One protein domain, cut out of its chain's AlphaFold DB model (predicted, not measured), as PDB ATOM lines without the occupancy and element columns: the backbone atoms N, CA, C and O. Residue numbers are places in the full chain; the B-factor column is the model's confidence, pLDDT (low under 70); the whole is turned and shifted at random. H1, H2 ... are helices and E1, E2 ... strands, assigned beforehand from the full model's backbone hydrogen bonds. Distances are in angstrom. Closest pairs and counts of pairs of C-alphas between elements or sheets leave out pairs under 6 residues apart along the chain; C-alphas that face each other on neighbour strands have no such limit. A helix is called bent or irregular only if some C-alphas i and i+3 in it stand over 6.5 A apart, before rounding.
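What this domain is: This is residues 67 to 88, 300 to 387 and 405 to 437 of the 454 residues of an uncharacterized protein of Acidobacteria bacterium (UniProt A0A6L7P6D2). A long four-stranded sheet, E5 E4 E6 E7, is curled like part of a barrel, and a smaller three-stranded sheet, E1 E2 E3, meets it where E1 comes near E4 and E3 near E6; H1 packs on both sheets, over E6 and E7 of the larger and over E3 of the smaller. At one end H3 reaches away from the sheets with the small helix H2 near it, and residues 432 to 437 stick out. The printed part has 143 residues, with three named helices and seven named strands in the order H1 E1 E2 E3 E4 E5 H2 E6 E7 H3; the class is mixed, and both sheets are antiparallel, ordered E5 E4 E6 E7 and E1 E2 E3. The whole is loose, with a radius of gyration of the C-alphas of 19.5 A, and spans 76 by 34 by 23 A, a rod.

Where its parts are: In the larger sheet, E6 is residues 371 to 383, 36.5 A long, E7 405 to 415, 32.5 A, E4 335 to 342, 22.9 A, and E5 348 to 350. H1, residues 67 to 80, is 20.3 A long and begins at C-alpha 67 (-37.252, -29.057, -21.829). The smaller sheet holds E1, 300 to 305, E2, 317 to 322, and E3, 328 to 332. H2 is residues 360 to 366; H3, 420 to 436, is 23.9 A long and ends at C-alpha 436 (-67.304, -1.403, 13.569).

How they stand to each other: The larger sheet is twisted, with edge strands E5 and E7. N 376 and O 412 of E6 and E7 are 2.9 A apart, N 337 and O 377 of E4 and E6 2.8 A, and N 340 and O 350 of the hairpin E4 and E5 2.8 A, each within hydrogen-bond range. H1 is on this sheet at a height of 8.9 A, over E6 and E7, and runs along the strands, at 15 degrees to E6 on the local plane; its closest C-alphas to E7 are Ala 75 and Val 414, 5.9 A. H1 is also on the smaller sheet, at a height of 9.4 A, over E3. That sheet is a meander, each strand the antiparallel neighbour of the one before; N 303 and O 319 are 3.1 A apart, N 320 and O 328 2.8 A. The closest C-alphas of E1 and E4 are Val 304 and Leu 336, 6.9 A. E5, H2 and E6 form a split strand-helix-strand unit, two strands running the same way with E4 between them, its crossover right-handed. H2 is irregular, C-alphas 361 and 364 being 7.1 A apart. H2 and H3 are close but not clearly touching, Ala 363 and Ala 427 having the closest C-alphas, 6.6 A, at a steep tilt of 51 degrees, opposite ways. Every O i to N i+4 pair is within hydrogen-bond range in H3, 9 of 10 in H1 and 1 of 3 in H2, where 3 of 4 O i to N i+3 pairs are.

The domain as a whole: The C-alphas of Val 387 and Leu 437, the two farthest apart, are 77.8 A apart. Residues 89 to 299 and 388 to 404 are not printed, with gaps of 18.3 A and 12.0 A between C-alphas. The link E1 to E2 is long. The mean pLDDT of the printed part is 79.7; residues 86 to 88, 356 to 368, 384 to 387 and 418 to 437 are under 70.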
ATOM      1  N   GLY A  67     -36.661 -30.357 -22.160       92.06
ATOM      2  CA  GLY A  67     -37.252 -29.057 -21.829       92.06
ATOM      3  C   GLY A  67     -38.672 -29.133 -21.297       92.06
ATOM      4  O   GLY A  67     -39.034 -28.379 -20.393       92.06
ATOM      5  N   ARG A  68     -39.467 -30.074 -21.811       94.75
ATOM      6  CA  ARG A  68     -40.802 -30.343 -21.270       94.75
ATOM      7  C   ARG A  68     -40.721 -30.970 -19.887       94.75
ATOM      8  O   ARG A  68     -41.363 -30.456 -18.985       94.75
ATOM      9  N   ALA A  69     -39.885 -31.991 -19.698       95.50
ATOM     10  CA  ALA A  69     -39.723 -32.663 -18.412       95.50
ATOM     11  C   ALA A  69     -39.265 -31.702 -17.299       95.50
ATOM     12  O   ALA A  69     -39.800 -31.745 -16.191       95.50
ATOM     13  N   ILE A  70     -38.332 -30.791 -17.603       96.31
ATOM     14  CA  ILE A  70     -37.880 -29.750 -16.669       96.31
ATOM     15  C   ILE A  70     -39.043 -28.823 -16.285       96.31
ATOM     16  O   ILE A  70     -39.304 -28.624 -15.098       96.31
ATOM     17  N   LEU A  71     -39.763 -28.273 -17.270       96.19
ATOM     18  CA  LEU A  71     -40.885 -27.367 -17.007       96.19
ATOM     19  C   LEU A  71     -42.064 -28.055 -16.321       96.19
ATOM     20  O   LEU A  71     -42.732 -27.423 -15.509       96.19
ATOM     21  N   ASP A  72     -42.343 -29.314 -16.648       97.12
ATOM     22  CA  ASP A  72     -43.377 -30.109 -15.990       97.12
ATOM     23  C   ASP A  72     -43.033 -30.298 -14.514       97.12
ATOM     24  O   ASP A  72     -43.883 -30.046 -13.664       97.12
ATOM     25  N   ARG A  73     -41.774 -30.617 -14.188       96.75
ATOM     26  CA  ARG A  73     -41.333 -30.757 -12.795       96.75
ATOM     27  C   ARG A  73     -41.435 -29.445 -12.014       96.75
ATOM     28  O   ARG A  73     -42.018 -29.438 -10.931       96.75
ATOM     29  N   ILE A  74     -40.925 -28.339 -12.570       96.00
ATOM     30  CA  ILE A  74     -41.033 -27.014 -11.935       96.00
ATOM     31  C   ILE A  74     -42.508 -26.637 -11.750       96.00
ATOM     32  O   ILE A  74     -42.889 -26.171 -10.683       96.00
ATOM     33  N   ALA A  75     -43.350 -26.870 -12.760       95.94
ATOM     34  CA  ALA A  75     -44.769 -26.543 -12.691       95.94
ATOM     35  C   ALA A  75     -45.531 -27.391 -11.672       95.94
ATOM     36  O   ALA A  75     -46.395 -26.855 -10.988       95.94
ATOM     37  N   THR A  76     -45.223 -28.683 -11.547       95.50
ATOM     38  CA  THR A  76     -45.819 -29.542 -10.518       95.50
ATOM     39  C   THR A  76     -45.441 -29.076  -9.115       95.50
ATOM     40  O   THR A  76     -46.313 -29.024  -8.252       95.50
ATOM     41  N   ASP A  77     -44.181 -28.702  -8.884       95.06
ATOM     42  CA  ASP A  77     -43.769 -28.187  -7.576       95.06
ATOM     43  C   ASP A  77     -44.381 -26.800  -7.299       95.06
ATOM     44  O   ASP A  77     -44.900 -26.568  -6.212       95.06
ATOM     45  N   LEU A  78     -44.405 -25.899  -8.289       93.50
ATOM     46  CA  LEU A  78     -45.033 -24.577  -8.171       93.50
ATOM     47  C   LEU A  78     -46.548 -24.647  -7.962       93.50
ATOM     48  O   LEU A  78     -47.098 -23.832  -7.233       93.50
ATOM     49  N   ALA A  79     -47.233 -25.619  -8.565       91.25
ATOM     50  CA  ALA A  79     -48.664 -25.818  -8.345       91.25
ATOM     51  C   ALA A  79     -48.981 -26.192  -6.886       91.25
ATOM     52  O   ALA A  79     -50.089 -25.936  -6.423       91.25
ATOM     53  N   ARG A  80     -48.008 -26.773  -6.170       90.25
ATOM     54  CA  ARG A  80     -48.088 -27.065  -4.731       90.25
ATOM     55  C   ARG A  80     -47.610 -25.901  -3.864       90.25
ATOM     56  O   ARG A  80     -47.903 -25.880  -2.673       90.25
ATOM     57  N   ALA A  81     -46.895 -24.933  -4.438       89.12
ATOM     58  CA  ALA A  81     -46.363 -23.797  -3.700       89.12
ATOM     59  C   ALA A  81     -47.488 -23.036  -2.990       89.12
ATOM     60  O   ALA A  81     -48.498 -22.665  -3.592       89.12
ATOM     61  N   GLY A  82     -47.307 -22.829  -1.688       83.81
ATOM     62  CA  GLY A  82     -48.295 -22.194  -0.822       83.81
ATOM     63  C   GLY A  82     -49.568 -22.995  -0.558       83.81
ATOM     64  O   GLY A  82     -50.408 -22.536   0.213       83.81
ATOM     65  N   GLY A  83     -49.719 -24.189  -1.136       82.25
ATOM     66  CA  GLY A  83     -50.793 -25.108  -0.779       82.25
ATOM     67  C   GLY A  83     -50.676 -25.494   0.694       82.25
ATOM     68  O   GLY A  83     -49.606 -25.912   1.138       82.25
ATOM     69  N   GLY A  84     -51.754 -25.301   1.458       75.75
ATOM     70  CA  GLY A  84     -51.793 -25.571   2.899       75.75
ATOM     71  C   GLY A  84     -50.972 -24.615   3.769       75.75
ATOM     72  O   GLY A  84     -50.816 -24.886   4.954       75.75
ATOM     73  N   LEU A  85     -50.431 -23.523   3.218       76.69
ATOM     74  CA  LEU A  85     -49.847 -22.456   4.032       76.69
ATOM     75  C   LEU A  85     -50.920 -21.405   4.364       76.69
ATOM     76  O   LEU A  85     -51.728 -21.065   3.495       76.69
ATOM     77  N   PRO A  86     -50.924 -20.849   5.589       68.75
ATOM     78  CA  PRO A  86     -51.649 -19.629   5.895       68.75
ATOM     79  C   PRO A  86     -51.251 -18.514   4.935       68.75
ATOM     80  O   PRO A  86     -50.108 -18.427   4.484       68.75
ATOM     81  N   ALA A  87     -52.207 -17.641   4.656       67.31
ATOM     82  CA  ALA A  87     -52.079 -16.583   3.668       67.31
ATOM     83  C   ALA A  87     -51.025 -15.514   4.043       67.31
ATOM     84  O   ALA A  87     -50.629 -14.702   3.212       67.31
ATOM     85  N   GLU A  88     -50.576 -15.522   5.295       64.94
ATOM     86  CA  GLU A  88     -49.571 -14.626   5.869       64.94
ATOM     87  C   GLU A  88     -48.149 -15.134   5.693       64.94
ATOM     88  O   GLU A  88     -47.210 -14.345   5.787       64.94
ATOM     89  N   ILE A 300     -38.568 -25.624  -1.393       92.88
ATOM     90  CA  ILE A 300     -38.099 -26.103  -2.691       92.88
ATOM     91  C   ILE A 300     -37.301 -24.987  -3.356       92.88
ATOM     92  O   ILE A 300     -37.827 -23.907  -3.617       92.88
ATOM     93  N   ARG A 301     -36.032 -25.271  -3.660       93.44
ATOM     94  CA  ARG A 301     -35.125 -24.344  -4.342       93.44
ATOM     95  C   ARG A 301     -34.680 -24.912  -5.680       93.44
ATOM     96  O   ARG A 301     -34.186 -26.037  -5.747       93.44
ATOM     97  N   TYR A 302     -34.792 -24.101  -6.719       95.19
ATOM     98  CA  TYR A 302     -34.204 -24.300  -8.034       95.19
ATOM     99  C   TYR A 302     -33.148 -23.229  -8.283       95.19
ATOM    100  O   TYR A 302     -33.351 -22.068  -7.936       95.19
ATOM    101  N   TRP A 303     -32.021 -23.612  -8.871       94.56
ATOM    102  CA  TRP A 303     -30.986 -22.669  -9.295       94.56
ATOM    103  C   TRP A 303     -30.150 -23.269 -10.415       94.56
ATOM    104  O   TRP A 303     -30.005 -24.491 -10.516       94.56
ATOM    105  N   VAL A 304     -29.579 -22.411 -11.252       93.69
ATOM    106  CA  VAL A 304     -28.616 -22.842 -12.263       93.69
ATOM    107  C   VAL A 304     -27.238 -22.919 -11.616       93.69
ATOM    108  O   VAL A 304     -26.727 -21.930 -11.095       93.69
ATOM    109  N   ARG A 305     -26.639 -24.110 -11.626       92.62
ATOM    110  CA  ARG A 305     -25.245 -24.300 -11.228       92.62
ATOM    111  C   ARG A 305     -24.365 -24.133 -12.455       92.62
ATOM    112  O   ARG A 305     -24.541 -24.853 -13.443       92.62
ATOM    113  N   ASP A 306     -23.417 -23.210 -12.359       90.12
ATOM    114  CA  ASP A 306     -22.421 -23.010 -13.400       90.12
ATOM    115  C   ASP A 306     -21.557 -24.254 -13.586       90.12
ATOM    116  O   ASP A 306     -21.344 -25.046 -12.660       90.12
ATOM    117  N   ALA A 307     -21.093 -24.450 -14.816       84.69
ATOM    118  CA  ALA A 307     -20.182 -25.535 -15.106       84.69
ATOM    119  C   ALA A 307     -18.856 -25.305 -14.384       84.69
ATOM    120  O   ALA A 307     -18.312 -24.199 -14.387       84.69
ATOM    121  N   THR A 308     -18.317 -26.359 -13.780       85.94
ATOM    122  CA  THR A 308     -16.965 -26.304 -13.233       85.94
ATOM    123  C   THR A 308     -15.991 -26.134 -14.405       85.94
ATOM    124  O   THR A 308     -16.091 -26.910 -15.356       85.94
ATOM    125  N   PRO A 309     -15.056 -25.166 -14.372       77.81
ATOM    126  CA  PRO A 309     -14.172 -24.874 -15.508       77.81
ATOM    127  C   PRO A 309     -13.340 -26.080 -15.983       77.81
ATOM    128  O   PRO A 309     -12.998 -26.145 -17.160       77.81
ATOM    129  N   ASP A 310     -13.103 -27.061 -15.107       77.12
ATOM    130  CA  ASP A 310     -12.347 -28.286 -15.405       77.12
ATOM    131  C   ASP A 310     -13.230 -29.535 -15.617       77.12
ATOM    132  O   ASP A 310     -12.725 -30.656 -15.725       77.12
ATOM    133  N   ALA A 311     -14.559 -29.390 -15.644       79.06
ATOM    134  CA  ALA A 311     -15.451 -30.524 -15.862       79.06
ATOM    135  C   ALA A 311     -15.416 -30.987 -17.326       79.06
ATOM    136  O   ALA A 311     -15.409 -30.185 -18.258       79.06
ATOM    137  N   ALA A 312     -15.488 -32.306 -17.531       73.75
ATOM    138  CA  ALA A 312     -15.603 -32.904 -18.864       73.75
ATOM    139  C   ALA A 312     -16.867 -32.450 -19.626       73.75
ATOM    140  O   ALA A 312     -16.915 -32.555 -20.851       73.75
ATOM    141  N   ASP A 313     -17.875 -31.951 -18.906       74.12
ATOM    142  CA  ASP A 313     -19.090 -31.371 -19.465       74.12
ATOM    143  C   ASP A 313     -19.222 -29.897 -19.024       74.12
ATOM    144  O   ASP A 313     -19.524 -29.637 -17.856       74.12
ATOM    145  N   PRO A 314     -18.999 -28.918 -19.925       78.75
ATOM    146  CA  PRO A 314     -19.067 -27.489 -19.615       78.75
ATOM    147  C   PRO A 314     -20.510 -26.954 -19.563       78.75
ATOM    148  O   PRO A 314     -20.737 -25.745 -19.648       78.75
ATOM    149  N   ARG A 315     -21.517 -27.829 -19.486       85.81
ATOM    150  CA  ARG A 315     -22.923 -27.421 -19.462       85.81
ATOM    151  C   ARG A 315     -23.354 -26.990 -18.065       85.81
ATOM    152  O   ARG A 315     -23.118 -27.677 -17.073       85.81
ATOM    153  N   ARG A 316     -24.071 -25.867 -18.012       91.88
ATOM    154  CA  ARG A 316     -24.821 -25.431 -16.831       91.88
ATOM    155  C   ARG A 316     -25.937 -26.447 -16.535       91.88
ATOM    156  O   ARG A 316     -26.571 -26.990 -17.447       91.88
ATOM    157  N   VAL A 317     -26.162 -26.730 -15.255       92.69
ATOM    158  CA  VAL A 317     -27.143 -27.731 -14.800       92.69
ATOM    159  C   VAL A 317     -28.173 -27.052 -13.914       92.69
ATOM    160  O   VAL A 317     -27.815 -26.369 -12.955       92.69
ATOM    161  N   LEU A 318     -29.454 -27.276 -14.200       95.50
ATOM    162  CA  LEU A 318     -30.525 -26.903 -13.290       95.50
ATOM    163  C   LEU A 318     -30.502 -27.847 -12.093       95.50
ATOM    164  O   LEU A 318     -30.714 -29.054 -12.232       95.50
ATOM    165  N   MET A 319     -30.268 -27.282 -10.920       96.19
ATOM    166  CA  MET A 319     -30.290 -27.992  -9.654       96.19
ATOM    167  C   MET A 319     -31.630 -27.776  -8.962       96.19
ATOM    168  O   MET A 319     -32.252 -26.723  -9.094       96.19
ATOM    169  N   ARG A 320     -32.053 -28.781  -8.199       96.06
ATOM    170  CA  ARG A 320     -33.233 -28.749  -7.339       96.06
ATOM    171  C   ARG A 320     -32.869 -29.253  -5.952       96.06
ATOM    172  O   ARG A 320     -32.195 -30.271  -5.827       96.06
ATOM    173  N   ARG A 321     -33.364 -28.595  -4.912       94.44
ATOM    174  CA  ARG A 321     -33.225 -29.020  -3.516       94.44
ATOM    175  C   ARG A 321     -34.573 -28.948  -2.818       94.44
ATOM    176  O   ARG A 321     -35.283 -27.964  -2.996       94.44
ATOM    177  N   MET A 322     -34.907 -29.987  -2.059       93.19
ATOM    178  CA  MET A 322     -36.036 -29.996  -1.130       93.19
ATOM    179  C   MET A 322     -35.468 -30.005   0.284       93.19
ATOM    180  O   MET A 322     -34.721 -30.915   0.627       93.19
ATOM    181  N   ASP A 323     -35.779 -28.988   1.079       88.62
ATOM    182  CA  ASP A 323     -35.319 -28.854   2.461       88.62
ATOM    183  C   ASP A 323     -33.797 -29.044   2.604       88.62
ATOM    184  O   ASP A 323     -32.992 -28.393   1.927       88.62
ATOM    185  N   GLU A 324     -33.394 -29.944   3.499       83.88
ATOM    186  CA  GLU A 324     -32.004 -30.269   3.790       83.88
ATOM    187  C   GLU A 324     -31.437 -31.349   2.858       83.88
ATOM    188  O   GLU A 324     -30.235 -31.614   2.924       83.88
ATOM    189  N   GLU A 325     -32.240 -31.921   1.949       89.94
ATOM    190  CA  GLU A 325     -31.787 -32.963   1.024       89.94
ATOM    191  C   GLU A 325     -30.599 -32.498   0.171       89.94
ATOM    192  O   GLU A 325     -30.383 -31.303  -0.076       89.94
ATOM    193  N   ALA A 326     -29.819 -33.464  -0.315       93.06
ATOM    194  CA  ALA A 326     -28.735 -33.186  -1.243       93.06
ATOM    195  C   ALA A 326     -29.287 -32.576  -2.553       93.06
ATOM    196  O   ALA A 326     -30.310 -33.043  -3.060       93.06
ATOM    197  N   PRO A 327     -28.611 -31.569  -3.139       94.31
ATOM    198  CA  PRO A 327     -28.969 -31.029  -4.447       94.31
ATOM    199  C   PRO A 327     -29.068 -32.117  -5.523       94.31
ATOM    200  O   PRO A 327     -28.110 -32.848  -5.772       94.31
ATOM    201  N   GLN A 328     -30.208 -32.185  -6.204       96.19
ATOM    202  CA  GLN A 328     -30.475 -33.125  -7.290       96.19
ATOM    203  C   GLN A 328     -30.386 -32.409  -8.646       96.19
ATOM    204  O   GLN A 328     -31.000 -31.350  -8.810       96.19
ATOM    205  N   PRO A 329     -29.671 -32.962  -9.640       95.62
ATOM    206  CA  PRO A 329     -29.697 -32.429 -10.996       95.62
ATOM    207  C   PRO A 329     -31.053 -32.723 -11.652       95.62
ATOM    208  O   PRO A 329     -31.571 -33.837 -11.567       95.62
ATOM    209  N   VAL A 330     -31.630 -31.724 -12.317       95.75
ATOM    210  CA  VAL A 330     -32.900 -31.851 -13.051       95.75
ATOM    211  C   VAL A 330     -32.656 -32.007 -14.547       95.75
ATOM    212  O   VAL A 330     -33.312 -32.815 -15.195       95.75
ATOM    213  N   GLY A 331     -31.704 -31.249 -15.092       93.25
ATOM    214  CA  GLY A 331     -31.329 -31.304 -16.502       93.25
ATOM    215  C   GLY A 331     -30.388 -30.169 -16.890       93.25
ATOM    216  O   GLY A 331     -30.137 -29.259 -16.099       93.25
ATOM    217  N   TYR A 332     -29.850 -30.228 -18.106       92.81
ATOM    218  CA  TYR A 332     -28.966 -29.191 -18.634       92.81
ATOM    219  C   TYR A 332     -29.778 -27.994 -19.116       92.81
ATOM    220  O   TYR A 332     -30.691 -28.142 -19.929       92.81
ATOM    221  N   VAL A 333     -29.433 -26.807 -18.626       93.62
ATOM    222  CA  VAL A 333     -30.082 -25.548 -19.006       93.62
ATOM    223  C   VAL A 333     -29.014 -24.491 -19.179       93.62
ATOM    224  O   VAL A 333     -28.055 -24.460 -18.429       93.62
ATOM    225  N   GLU A 334     -29.174 -23.620 -20.160       91.88
ATOM    226  CA  GLU A 334     -28.328 -22.444 -20.317       91.88
ATOM    227  C   GLU A 334     -28.772 -21.318 -19.382       91.88
ATOM    228  O   GLU A 334     -27.933 -20.584 -18.870       91.88
ATOM    229  N   ASP A 335     -30.082 -21.174 -19.176       92.75
ATOM    230  CA  ASP A 335     -30.672 -20.070 -18.423       92.75
ATOM    231  C   ASP A 335     -32.038 -20.469 -17.842       92.75
ATOM    232  O   ASP A 335     -32.787 -21.234 -18.469       92.75
ATOM    233  N   LEU A 336     -32.354 -19.936 -16.662       94.25
ATOM    234  CA  LEU A 336     -33.647 -20.046 -15.991       94.25
ATOM    235  C   LEU A 336     -34.132 -18.633 -15.666       94.25
ATOM    236  O   LEU A 336     -33.589 -17.979 -14.786       94.25
ATOM    237  N   GLN A 337     -35.203 -18.199 -16.326       93.81
ATOM    238  CA  GLN A 337     -35.841 -16.916 -16.044       93.81
ATOM    239  C   GLN A 337     -37.165 -17.150 -15.332       93.81
ATOM    240  O   GLN A 337     -37.983 -17.974 -15.757       93.81
ATOM    241  N   VAL A 338     -37.381 -16.398 -14.263       92.44
ATOM    242  CA  VAL A 338     -38.561 -16.500 -13.409       92.44
ATOM    243  C   VAL A 338     -39.177 -15.119 -13.312       92.44
ATOM    244  O   VAL A 338     -38.490 -14.145 -13.019       92.44
ATOM    245  N   ARG A 339     -40.478 -15.030 -13.575       92.62
ATOM    246  CA  ARG A 339     -41.246 -13.798 -13.422       92.62
ATOM    247  C   ARG A 339     -42.488 -14.054 -12.599       92.62
ATOM    248  O   ARG A 339     -43.185 -15.044 -12.797       92.62
ATOM    249  N   TYR A 340     -42.781 -13.139 -11.698       90.81
ATOM    250  CA  TYR A 340     -43.925 -13.209 -10.807       90.81
ATOM    251  C   TYR A 340     -45.041 -12.352 -11.386       90.81
ATOM    252  O   TYR A 340     -44.827 -11.183 -11.695       90.81
ATOM    253  N   VAL A 341     -46.221 -12.943 -11.553       91.31
ATOM    254  CA  VAL A 341     -47.425 -12.238 -11.989       91.31
ATOM    255  C   VAL A 341     -48.207 -11.840 -10.743       91.31
ATOM    256  O   VAL A 341     -48.717 -12.709 -10.025       91.31
ATOM    257  N   THR A 342     -48.294 -10.539 -10.484       88.56
ATOM    258  CA  THR A 342     -49.084  -9.964  -9.390       88.56
ATOM    259  C   THR A 342     -50.238  -9.118  -9.935       88.56
ATOM    260  O   THR A 342     -50.303  -8.846 -11.136       88.56
ATOM    261  N   GLY A 343     -51.166  -8.722  -9.059       79.56
ATOM    262  CA  GLY A 343     -52.292  -7.851  -9.411       79.56
ATOM    263  C   GLY A 343     -53.627  -8.578  -9.590       79.56
ATOM    264  O   GLY A 343     -53.719  -9.651 -10.191       79.56
ATOM    265  N   GLN A 344     -54.704  -7.981  -9.066       72.75
ATOM    266  CA  GLN A 344     -56.064  -8.490  -9.282       72.75
ATOM    267  C   GLN A 344     -56.622  -8.125 -10.666       72.75
ATOM    268  O   GLN A 344     -57.298  -8.955 -11.277       72.75
ATOM    269  N   ASN A 345     -56.331  -6.906 -11.137       73.06
ATOM    270  CA  ASN A 345     -57.000  -6.279 -12.286       73.06
ATOM    271  C   ASN A 345     -56.113  -6.131 -13.534       73.06
ATOM    272  O   ASN A 345     -56.638  -5.990 -14.636       73.06
ATOM    273  N   ALA A 346     -54.790  -6.159 -13.376       77.06
ATOM    274  CA  ALA A 346     -53.830  -6.140 -14.472       77.06
ATOM    275  C   ALA A 346     -52.617  -6.991 -14.086       77.06
ATOM    276  O   ALA A 346     -52.118  -6.854 -12.970       77.06
ATOM    277  N   ASP A 347     -52.163  -7.846 -15.003       86.75
ATOM    278  CA  ASP A 347     -50.961  -8.659 -14.816       86.75
ATOM    279  C   ASP A 347     -49.739  -7.732 -14.733       86.75
ATOM    280  O   ASP A 347     -49.289  -7.183 -15.743       86.75
ATOM    281  N   VAL A 348     -49.188  -7.569 -13.533       87.94
ATOM    282  CA  VAL A 348     -47.894  -6.920 -13.323       87.94
ATOM    283  C   VAL A 348     -46.831  -8.009 -13.272       87.94
ATOM    284  O   VAL A 348     -46.903  -8.916 -12.447       87.94
ATOM    285  N   LEU A 349     -45.854  -7.939 -14.177       90.62
ATOM    286  CA  LEU A 349     -44.719  -8.859 -14.219       90.62
ATOM    287  C   LEU A 349     -43.557  -8.279 -13.416       90.62
ATOM    288  O   LEU A 349     -43.064  -7.199 -13.735       90.62
ATOM    289  N   LEU A 350     -43.105  -9.019 -12.411       88.94
ATOM    290  CA  LEU A 350     -41.947  -8.678 -11.592       88.94
ATOM    291  C   LEU A 350     -40.832  -9.700 -11.827       88.94
ATOM    292  O   LEU A 350     -41.092 -10.901 -11.823       88.94
ATOM    293  N   ASP A 351     -39.592  -9.241 -11.996       87.25
ATOM    294  CA  ASP A 351     -38.421 -10.130 -12.102       87.25
ATOM    295  C   ASP A 351     -37.922 -10.602 -10.717       87.25
ATOM    296  O   ASP A 351     -37.135 -11.536 -10.613       87.25
ATOM    297  N   THR A 352     -38.402  -9.987  -9.632       84.69
ATOM    298  CA  THR A 352     -38.111 -10.384  -8.245       84.69
ATOM    299  C   THR A 352     -39.405 -10.640  -7.481       84.69
ATOM    300  O   THR A 352     -40.390  -9.934  -7.733       84.69
ATOM    301  N   PRO A 353     -39.429 -11.583  -6.521       83.38
ATOM    302  CA  PRO A 353     -40.620 -11.807  -5.716       83.38
ATOM    303  C   PRO A 353     -40.972 -10.529  -4.934       83.38
ATOM    304  O   PRO A 353     -40.069  -9.830  -4.457       83.38
ATOM    305  N   PRO A 354     -42.266 -10.188  -4.799       78.12
ATOM    306  CA  PRO A 354     -42.681  -9.019  -4.036       78.12
ATOM    307  C   PRO A 354     -42.241  -9.168  -2.577       78.12
ATOM    308  O   PRO A 354     -42.501 -10.181  -1.927       78.12
ATOM    309  N   ARG A 355     -41.561  -8.146  -2.052       72.38
ATOM    310  CA  ARG A 355     -41.147  -8.108  -0.648       72.38
ATOM    311  C   ARG A 355     -42.325  -7.683   0.218       72.38
ATOM    312  O   ARG A 355     -42.854  -6.587   0.046       72.38
ATOM    313  N   PHE A 356     -42.691  -8.516   1.186       63.06
ATOM    314  CA  PHE A 356     -43.585  -8.105   2.265       63.06
ATOM    315  C   PHE A 356     -42.808  -7.187   3.216       63.06
ATOM    316  O   PHE A 356     -41.972  -7.642   3.994       63.06
ATOM    317  N   VAL A 357     -43.044  -5.877   3.121       56.03
ATOM    318  CA  VAL A 357     -42.553  -4.901   4.103       56.03
ATOM    319  C   VAL A 357     -43.599  -4.847   5.215       56.03
ATOM    320  O   VAL A 357     -44.743  -4.484   4.957       56.03
ATOM    321  N   GLY A 358     -43.222  -5.314   6.407       44.97
ATOM    322  CA  GLY A 358     -44.098  -5.775   7.494       44.97
ATOM    323  C   GLY A 358     -44.976  -4.748   8.213       44.97
ATOM    324  O   GLY A 358     -45.021  -4.765   9.435       44.97
ATOM    325  N   ASP A 359     -45.717  -3.905   7.500       47.03
ATOM    326  CA  ASP A 359     -46.814  -3.143   8.098       47.03
ATOM    327  C   ASP A 359     -48.156  -3.672   7.571       47.03
ATOM    328  O   ASP A 359     -48.476  -3.496   6.391       47.03
ATOM    329  N   MET A 360     -48.941  -4.340   8.428       43.84
ATOM    330  CA  MET A 360     -50.256  -4.896   8.072       43.84
ATOM    331  C   MET A 360     -51.262  -3.811   7.664       43.84
ATOM    332  O   MET A 360     -52.190  -4.110   6.923       43.84
ATOM    333  N   ALA A 361     -51.055  -2.532   8.007       46.00
ATOM    334  CA  ALA A 361     -51.859  -1.443   7.441       46.00
ATOM    335  C   ALA A 361     -51.668  -1.303   5.911       46.00
ATOM    336  O   ALA A 361     -52.541  -0.805   5.194       46.00
ATOM    337  N   SER A 362     -50.564  -1.830   5.374       52.81
ATOM    338  CA  SER A 362     -50.319  -1.986   3.936       52.81
ATOM    339  C   SER A 362     -51.115  -3.141   3.318       52.81
ATOM    340  O   SER A 362     -51.055  -3.327   2.102       52.81
ATOM    341  N   ALA A 363     -51.887  -3.906   4.105       49.19
ATOM    342  CA  ALA A 363     -52.608  -5.090   3.646       49.19
ATOM    343  C   ALA A 363     -53.632  -4.813   2.545       49.19
ATOM    344  O   ALA A 363     -53.820  -5.628   1.645       49.19
ATOM    345  N   ALA A 364     -54.225  -3.620   2.517       51.56
ATOM    346  CA  ALA A 364     -55.075  -3.212   1.402       51.56
ATOM    347  C   ALA A 364     -54.289  -3.070   0.078       51.56
ATOM    348  O   ALA A 364     -54.826  -3.375  -0.986       51.56
ATOM    349  N   ARG A 365     -53.001  -2.684   0.134       59.09
ATOM    350  CA  ARG A 365     -52.084  -2.679  -1.025       59.09
ATOM    351  C   ARG A 365     -51.548  -4.076  -1.354       59.09
ATOM    352  O   ARG A 365     -51.060  -4.281  -2.466       59.09
ATOM    353  N   LEU A 366     -51.671  -5.052  -0.445       61.25
ATOM    354  CA  LEU A 366     -51.235  -6.430  -0.699       61.25
ATOM    355  C   LEU A 366     -51.982  -7.076  -1.860       61.25
ATOM    356  O   LEU A 366     -51.407  -7.944  -2.503       61.25
ATOM    357  N   ARG A 367     -53.203  -6.640  -2.203       65.00
ATOM    358  CA  ARG A 367     -53.930  -7.185  -3.368       65.00
ATOM    359  C   ARG A 367     -53.127  -7.091  -4.666       65.00
ATOM    360  O   ARG A 367     -53.180  -8.012  -5.477       65.00
ATOM    361  N   ASP A 368     -52.332  -6.034  -4.819       69.44
ATOM    362  CA  ASP A 368     -51.462  -5.847  -5.985       69.44
ATOM    363  C   ASP A 368     -50.112  -6.573  -5.862       69.44
ATOM    364  O   ASP A 368     -49.374  -6.689  -6.839       69.44
ATOM    365  N   HIS A 369     -49.805  -7.102  -4.675       73.31
ATOM    366  CA  HIS A 369     -48.548  -7.773  -4.333       73.31
ATOM    367  C   HIS A 369     -48.719  -9.285  -4.108       73.31
ATOM    368  O   HIS A 369     -47.728  -9.990  -3.934       73.31
ATOM    369  N   ILE A 370     -49.949  -9.811  -4.138       78.94
ATOM    370  CA  ILE A 370     -50.191 -11.256  -4.126       78.94
ATOM    371  C   ILE A 370     -49.732 -11.821  -5.470       78.94
ATOM    372  O   ILE A 370     -50.252 -11.459  -6.528       78.94
ATOM    373  N   VAL A 371     -48.765 -12.737  -5.422       86.00
ATOM    374  CA  VAL A 371     -48.359 -13.519  -6.591       86.00
ATOM    375  C   VAL A 371     -49.478 -14.503  -6.917       86.00
ATOM    376  O   VAL A 371     -49.828 -15.348  -6.097       86.00
ATOM    377  N   ARG A 372     -50.045 -14.399  -8.120       87.69
ATOM    378  CA  ARG A 372     -51.137 -15.271  -8.596       87.69
ATOM    379  C   ARG A 372     -50.631 -16.340  -9.549       87.69
ATOM    380  O   ARG A 372     -51.196 -17.428  -9.627       87.69
ATOM    381  N   ALA A 373     -49.567 -16.027 -10.279       91.94
ATOM    382  CA  ALA A 373     -48.902 -16.967 -11.158       91.94
ATOM    383  C   ALA A 373     -47.398 -16.698 -11.211       91.94
ATOM    384  O   ALA A 373     -46.929 -15.604 -10.896       91.94
ATOM    385  N   VAL A 374     -46.650 -17.704 -11.647       92.44
ATOM    386  CA  VAL A 374     -45.225 -17.597 -11.953       92.44
ATOM    387  C   VAL A 374     -45.020 -17.992 -13.411       92.44
ATOM    388  O   VAL A 374     -45.397 -19.089 -13.830       92.44
ATOM    389  N   ASP A 375     -44.435 -17.089 -14.187       94.38
ATOM    390  CA  ASP A 375     -43.988 -17.327 -15.552       94.38
ATOM    391  C   ASP A 375     -42.548 -17.847 -15.501       94.38
ATOM    392  O   ASP A 375     -41.622 -17.128 -15.132       94.38
ATOM    393  N   VAL A 376     -42.359 -19.112 -15.873       94.50
ATOM    394  CA  VAL A 376     -41.048 -19.768 -15.908       94.50
ATOM    395  C   VAL A 376     -40.613 -19.938 -17.354       94.50
ATOM    396  O   VAL A 376     -41.353 -20.490 -18.175       94.50
ATOM    397  N   ALA A 377     -39.400 -19.497 -17.673       94.94
ATOM    398  CA  ALA A 377     -38.754 -19.743 -18.951       94.94
ATOM    399  C   ALA A 377     -37.430 -20.484 -18.753       94.94
ATOM    400  O   ALA A 377     -36.575 -20.053 -17.987       94.94
ATOM    401  N   VAL A 378     -37.247 -21.583 -19.477       94.06
ATOM    402  CA  VAL A 378     -36.016 -22.375 -19.463       94.06
ATOM    403  C   VAL A 378     -35.410 -22.342 -20.854       94.06
ATOM    404  O   VAL A 378     -36.065 -22.701 -21.838       94.06
ATOM    405  N   ARG A 379     -34.152 -21.918 -20.943       93.44
ATOM    406  CA  ARG A 379     -33.365 -21.961 -22.173       93.44
ATOM    407  C   ARG A 379     -32.470 -23.189 -22.132       93.44
ATOM    408  O   ARG A 379     -31.707 -23.359 -21.189       93.44
ATOM    409  N   ILE A 380     -32.568 -24.049 -23.137       90.88
ATOM    410  CA  ILE A 380     -31.725 -25.241 -23.277       90.88
ATOM    411  C   ILE A 380     -30.841 -25.057 -24.494       90.88
ATOM    412  O   ILE A 380     -31.314 -24.622 -25.548       90.88
ATOM    413  N   ARG A 381     -29.576 -25.429 -24.333       85.94
ATOM    414  CA  ARG A 381     -28.551 -25.367 -25.363       85.94
ATOM    415  C   ARG A 381     -27.966 -26.756 -25.578       85.94
ATOM    416  O   ARG A 381     -27.567 -27.414 -24.619       85.94
ATOM    417  N   ALA A 382     -27.917 -27.190 -26.830       79.38
ATOM    418  CA  ALA A 382     -27.222 -28.404 -27.238       79.38
ATOM    419  C   ALA A 382     -26.049 -28.060 -28.146       79.38
ATOM    420  O   ALA A 382     -26.175 -27.133 -28.951       79.38
ATOM    421  N   PRO A 383     -24.927 -28.789 -28.054       70.75
ATOM    422  CA  PRO A 383     -23.887 -28.676 -29.058       70.75
ATOM    423  C   PRO A 383     -24.473 -29.092 -30.402       70.75
ATOM    424  O   PRO A 383     -25.048 -30.166 -30.534       70.75
ATOM    425  N   GLU A 384     -24.322 -28.253 -31.415       69.19
ATOM    426  CA  GLU A 384     -24.574 -28.681 -32.779       69.19
ATOM    427  C   GLU A 384     -23.470 -29.690 -33.104       69.19
ATOM    428  O   GLU A 384     -22.288 -29.342 -33.216       69.19
ATOM    429  N   ASN A 385     -23.807 -30.981 -33.129       62.50
ATOM    430  CA  ASN A 385     -22.819 -32.013 -33.410       62.50
ATOM    431  C   ASN A 385     -22.035 -31.668 -34.690       62.50
ATOM    432  O   ASN A 385     -22.584 -31.153 -35.666       62.50
ATOM    433  N   ARG A 386     -20.725 -31.972 -34.680       51.00
ATOM    434  CA  ARG A 386     -19.691 -31.552 -35.660       51.00
ATOM    435  C   ARG A 386     -20.032 -31.745 -37.147       51.00
ATOM    436  O   ARG A 386     -19.316 -31.211 -37.991       51.00
ATOM    437  N   VAL A 387     -21.093 -32.473 -37.478       51.28
ATOM    438  CA  VAL A 387     -21.587 -32.663 -38.846       51.28
ATOM    439  C   VAL A 387     -22.054 -31.331 -39.473       51.28
ATOM    440  O   VAL A 387     -21.908 -31.155 -40.681       51.28
ATOM    441  N   HIS A 405     -24.216 -23.979 -31.596       77.69
ATOM    442  CA  HIS A 405     -25.154 -24.587 -30.662       77.69
ATOM    443  C   HIS A 405     -26.605 -24.351 -31.081       77.69
ATOM    444  O   HIS A 405     -26.987 -23.285 -31.561       77.69
ATOM    445  N   LEU A 406     -27.446 -25.359 -30.848       78.81
ATOM    446  CA  LEU A 406     -28.889 -25.245 -31.003       78.81
ATOM    447  C   LEU A 406     -29.495 -24.805 -29.674       78.81
ATOM    448  O   LEU A 406     -29.469 -25.551 -28.692       78.81
ATOM    449  N   THR A 407     -30.075 -23.607 -29.663       83.25
ATOM    450  CA  THR A 407     -30.711 -23.029 -28.476       83.25
ATOM    451  C   THR A 407     -32.224 -23.001 -28.629       83.25
ATOM    452  O   THR A 407     -32.760 -22.625 -29.675       83.25
ATOM    453  N   ARG A 408     -32.944 -23.378 -27.570       88.62
ATOM    454  CA  ARG A 408     -34.403 -23.282 -27.529       88.62
ATOM    455  C   ARG A 408     -34.912 -22.830 -26.173       88.62
ATOM    456  O   ARG A 408     -34.486 -23.332 -25.141       88.62
ATOM    457  N   VAL A 409     -35.871 -21.911 -26.206       92.75
ATOM    458  CA  VAL A 409     -36.550 -21.391 -25.018       92.75
ATOM    459  C   VAL A 409     -37.919 -22.046 -24.895       92.75
ATOM    460  O   VAL A 409     -38.716 -22.026 -25.834       92.75
ATOM    461  N   TYR A 410     -38.195 -22.611 -23.726       93.88
ATOM    462  CA  TYR A 410     -39.503 -23.121 -23.342       93.88
ATOM    463  C   TYR A 410     -40.083 -22.215 -22.262       93.88
ATOM    464  O   TYR A 410     -39.355 -21.793 -21.369       93.88
ATOM    465  N   ARG A 411     -41.378 -21.899 -22.341       96.12
ATOM    466  CA  ARG A 411     -42.063 -21.018 -21.385       96.12
ATOM    467  C   ARG A 411     -43.334 -21.673 -20.872       96.12
ATOM    468  O   ARG A 411     -44.047 -22.302 -21.655       96.12
ATOM    469  N   ARG A 412     -43.633 -21.492 -19.587       95.81
ATOM    470  CA  ARG A 412     -44.887 -21.927 -18.972       95.81
ATOM    471  C   ARG A 412     -45.310 -20.971 -17.865       95.81
ATOM    472  O   ARG A 412     -44.515 -20.659 -16.986       95.81
ATOM    473  N   ARG A 413     -46.580 -20.572 -17.901       95.75
ATOM    474  CA  ARG A 413     -47.262 -19.881 -16.805       95.75
ATOM    475  C   ARG A 413     -47.848 -20.913 -15.851       95.75
ATOM    476  O   ARG A 413     -48.562 -21.812 -16.298       95.75
ATOM    477  N   VAL A 414     -47.558 -20.788 -14.562       94.38
ATOM    478  CA  VAL A 414     -48.079 -21.669 -13.511       94.38
ATOM    479  C   VAL A 414     -48.927 -20.838 -12.563       94.38
ATOM    480  O   VAL A 414     -48.404 -19.964 -11.883       94.38
ATOM    481  N   GLY A 415     -50.237 -21.090 -12.547       91.38
ATOM    482  CA  GLY A 415     -51.133 -20.498 -11.556       91.38
ATOM    483  C   GLY A 415     -50.869 -21.102 -10.181       91.38
ATOM    484  O   GLY A 415     -50.695 -22.314 -10.066       91.38
ATOM    485  N   LEU A 416     -50.824 -20.260  -9.157       87.38
ATOM    486  CA  LEU A 416     -50.610 -20.692  -7.783       87.38
ATOM    487  C   LEU A 416     -51.953 -20.965  -7.109       87.38
ATOM    488  O   LEU A 416     -52.922 -20.239  -7.324       87.38
ATOM    489  N   GLN A 417     -51.999 -21.999  -6.269       76.12
ATOM    490  CA  GLN A 417     -53.199 -22.340  -5.497       76.12
ATOM    491  C   GLN A 417     -53.377 -21.492  -4.237       76.12
ATOM    492  O   GLN A 417     -54.370 -21.677  -3.534       76.12
ATOM    493  N   VAL A 418     -52.443 -20.579  -3.941       64.69
ATOM    494  CA  VAL A 418     -52.505 -19.726  -2.749       64.69
ATOM    495  C   VAL A 418     -53.886 -19.105  -2.672       64.69
ATOM    496  O   VAL A 418     -54.331 -18.441  -3.612       64.69
ATOM    497  N   ALA A 419     -54.568 -19.356  -1.557       51.75
ATOM    498  CA  ALA A 419     -55.896 -18.847  -1.300       51.75
ATOM    499  C   ALA A 419     -55.824 -17.318  -1.189       51.75
ATOM    500  O   ALA A 419     -55.798 -16.761  -0.095       51.75
ATOM    501  N   ALA A 420     -55.836 -16.622  -2.329       51.28
ATOM    502  CA  ALA A 420     -56.099 -15.188  -2.396       51.28
ATOM    503  C   ALA A 420     -57.379 -14.860  -1.604       51.28
ATOM    504  O   ALA A 420     -57.440 -13.853  -0.909       51.28
ATOM    505  N   ALA A 421     -58.331 -15.801  -1.581       47.47
ATOM    506  CA  ALA A 421     -59.526 -15.773  -0.747       47.47
ATOM    507  C   ALA A 421     -59.248 -15.613   0.762       47.47
ATOM    508  O   ALA A 421     -60.024 -14.949   1.440       47.47
ATOM    509  N   GLY A 422     -58.166 -16.186   1.300       53.47
ATOM    510  CA  GLY A 422     -57.809 -16.080   2.719       53.47
ATOM    511  C   GLY A 422     -57.325 -14.679   3.100       53.47
ATOM    512  O   GLY A 422     -57.823 -14.104   4.067       53.47
ATOM    513  N   VAL A 423     -56.421 -14.099   2.297       56.38
ATOM    514  CA  VAL A 423     -55.970 -12.705   2.481       56.38
ATOM    515  C   VAL A 423     -57.132 -11.739   2.266       56.38
ATOM    516  O   VAL A 423     -57.320 -10.816   3.047       56.38
ATOM    517  N   GLU A 424     -57.935 -11.950   1.219       54.78
ATOM    518  CA  GLU A 424     -59.057 -11.072   0.876       54.78
ATOM    519  C   GLU A 424     -60.146 -11.075   1.944       54.78
ATOM    520  O   GLU A 424     -60.608 -10.003   2.337       54.78
ATOM    521  N   ARG A 425     -60.530 -12.259   2.437       56.12
ATOM    522  CA  ARG A 425     -61.520 -12.396   3.504       56.12
ATOM    523  C   ARG A 425     -61.044 -11.721   4.784       56.12
ATOM    524  O   ARG A 425     -61.831 -11.008   5.392       56.12
ATOM    525  N   ARG A 426     -59.768 -11.861   5.154       58.25
ATOM    526  CA  ARG A 426     -59.247 -11.216   6.367       58.25
ATOM    527  C   ARG A 426     -59.018  -9.725   6.231       58.25
ATOM    528  O   ARG A 426     -59.412  -8.993   7.126       58.25
ATOM    529  N   ALA A 427     -58.503  -9.253   5.099       58.41
ATOM    530  CA  ALA A 427     -58.448  -7.820   4.823       58.41
ATOM    531  C   ALA A 427     -59.853  -7.193   4.880       58.41
ATOM    532  O   ALA A 427     -60.011  -6.058   5.320       58.41
ATOM    533  N   TRP A 428     -60.881  -7.939   4.459       57.16
ATOM    534  CA  TRP A 428     -62.276  -7.524   4.570       57.16
ATOM    535  C   TRP A 428     -62.809  -7.572   6.009       57.16
ATOM    536  O   TRP A 428     -63.460  -6.625   6.439       57.16
ATOM    537  N   GLU A 429     -62.521  -8.633   6.767       59.50
ATOM    538  CA  GLU A 429     -62.898  -8.769   8.181       59.50
ATOM    539  C   GLU A 429     -62.229  -7.689   9.052       59.50
ATOM    540  O   GLU A 429     -62.899  -7.091   9.890       59.50
ATOM    541  N   GLU A 430     -60.961  -7.349   8.806       59.47
ATOM    542  CA  GLU A 430     -60.261  -6.243   9.475       59.47
ATOM    543  C   GLU A 430     -60.830  -4.873   9.091       59.47
ATOM    544  O   GLU A 430     -61.054  -4.039   9.966       59.47
ATOM    545  N   LEU A 431     -61.128  -4.638   7.807       56.47
ATOM    546  CA  LEU A 431     -61.808  -3.415   7.362       56.47
ATOM    547  C   LEU A 431     -63.185  -3.262   8.015       56.47
ATOM    548  O   LEU A 431     -63.564  -2.161   8.417       56.47
ATOM    549  N   MET A 432     -63.934  -4.359   8.130       64.19
ATOM    550  CA  MET A 432     -65.221  -4.376   8.821       64.19
ATOM    551  C   MET A 432     -65.047  -4.119  10.318       64.19
ATOM    552  O   MET A 432     -65.814  -3.346  10.883       64.19
ATOM    553  N   GLN A 433     -64.018  -4.683  10.953       62.94
ATOM    554  CA  GLN A 433     -63.745  -4.451  12.371       62.94
ATOM    555  C   GLN A 433     -63.322  -3.010  12.668       62.94
ATOM    556  O   GLN A 433     -63.869  -2.403  13.588       62.94
ATOM    557  N   LEU A 434     -62.426  -2.437  11.860       59.47
ATOM    558  CA  LEU A 434     -62.020  -1.031  11.952       59.47
ATOM    559  C   LEU A 434     -63.210  -0.079  11.781       59.47
ATOM    560  O   LEU A 434     -63.294   0.919  12.492       59.47
ATOM    561  N   ASN A 435     -64.155  -0.410  10.897       55.88
ATOM    562  CA  ASN A 435     -65.386   0.365  10.708       55.88
ATOM    563  C   ASN A 435     -66.474   0.072  11.755       55.88
ATOM    564  O   ASN A 435     -67.413   0.853  11.884       55.88
ATOM    565  N   SER A 436     -66.373  -1.040  12.490       53.53
ATOM    566  CA  SER A 436     -67.304  -1.403  13.569       53.53
ATOM    567  C   SER A 436     -66.907  -0.841  14.936       53.53
ATOM    568  O   SER A 436     -67.691  -0.932  15.881       53.53
ATOM    569  N   LEU A 437     -65.714  -0.244  15.060       45.81
ATOM    570  CA  LEU A 437     -65.359   0.520  16.251       45.81
ATOM    571  C   LEU A 437     -66.334   1.703  16.375       45.81
ATOM    572  O   LEU A 437     -66.467   2.475  15.422       45.81
TER     573      LEU A 437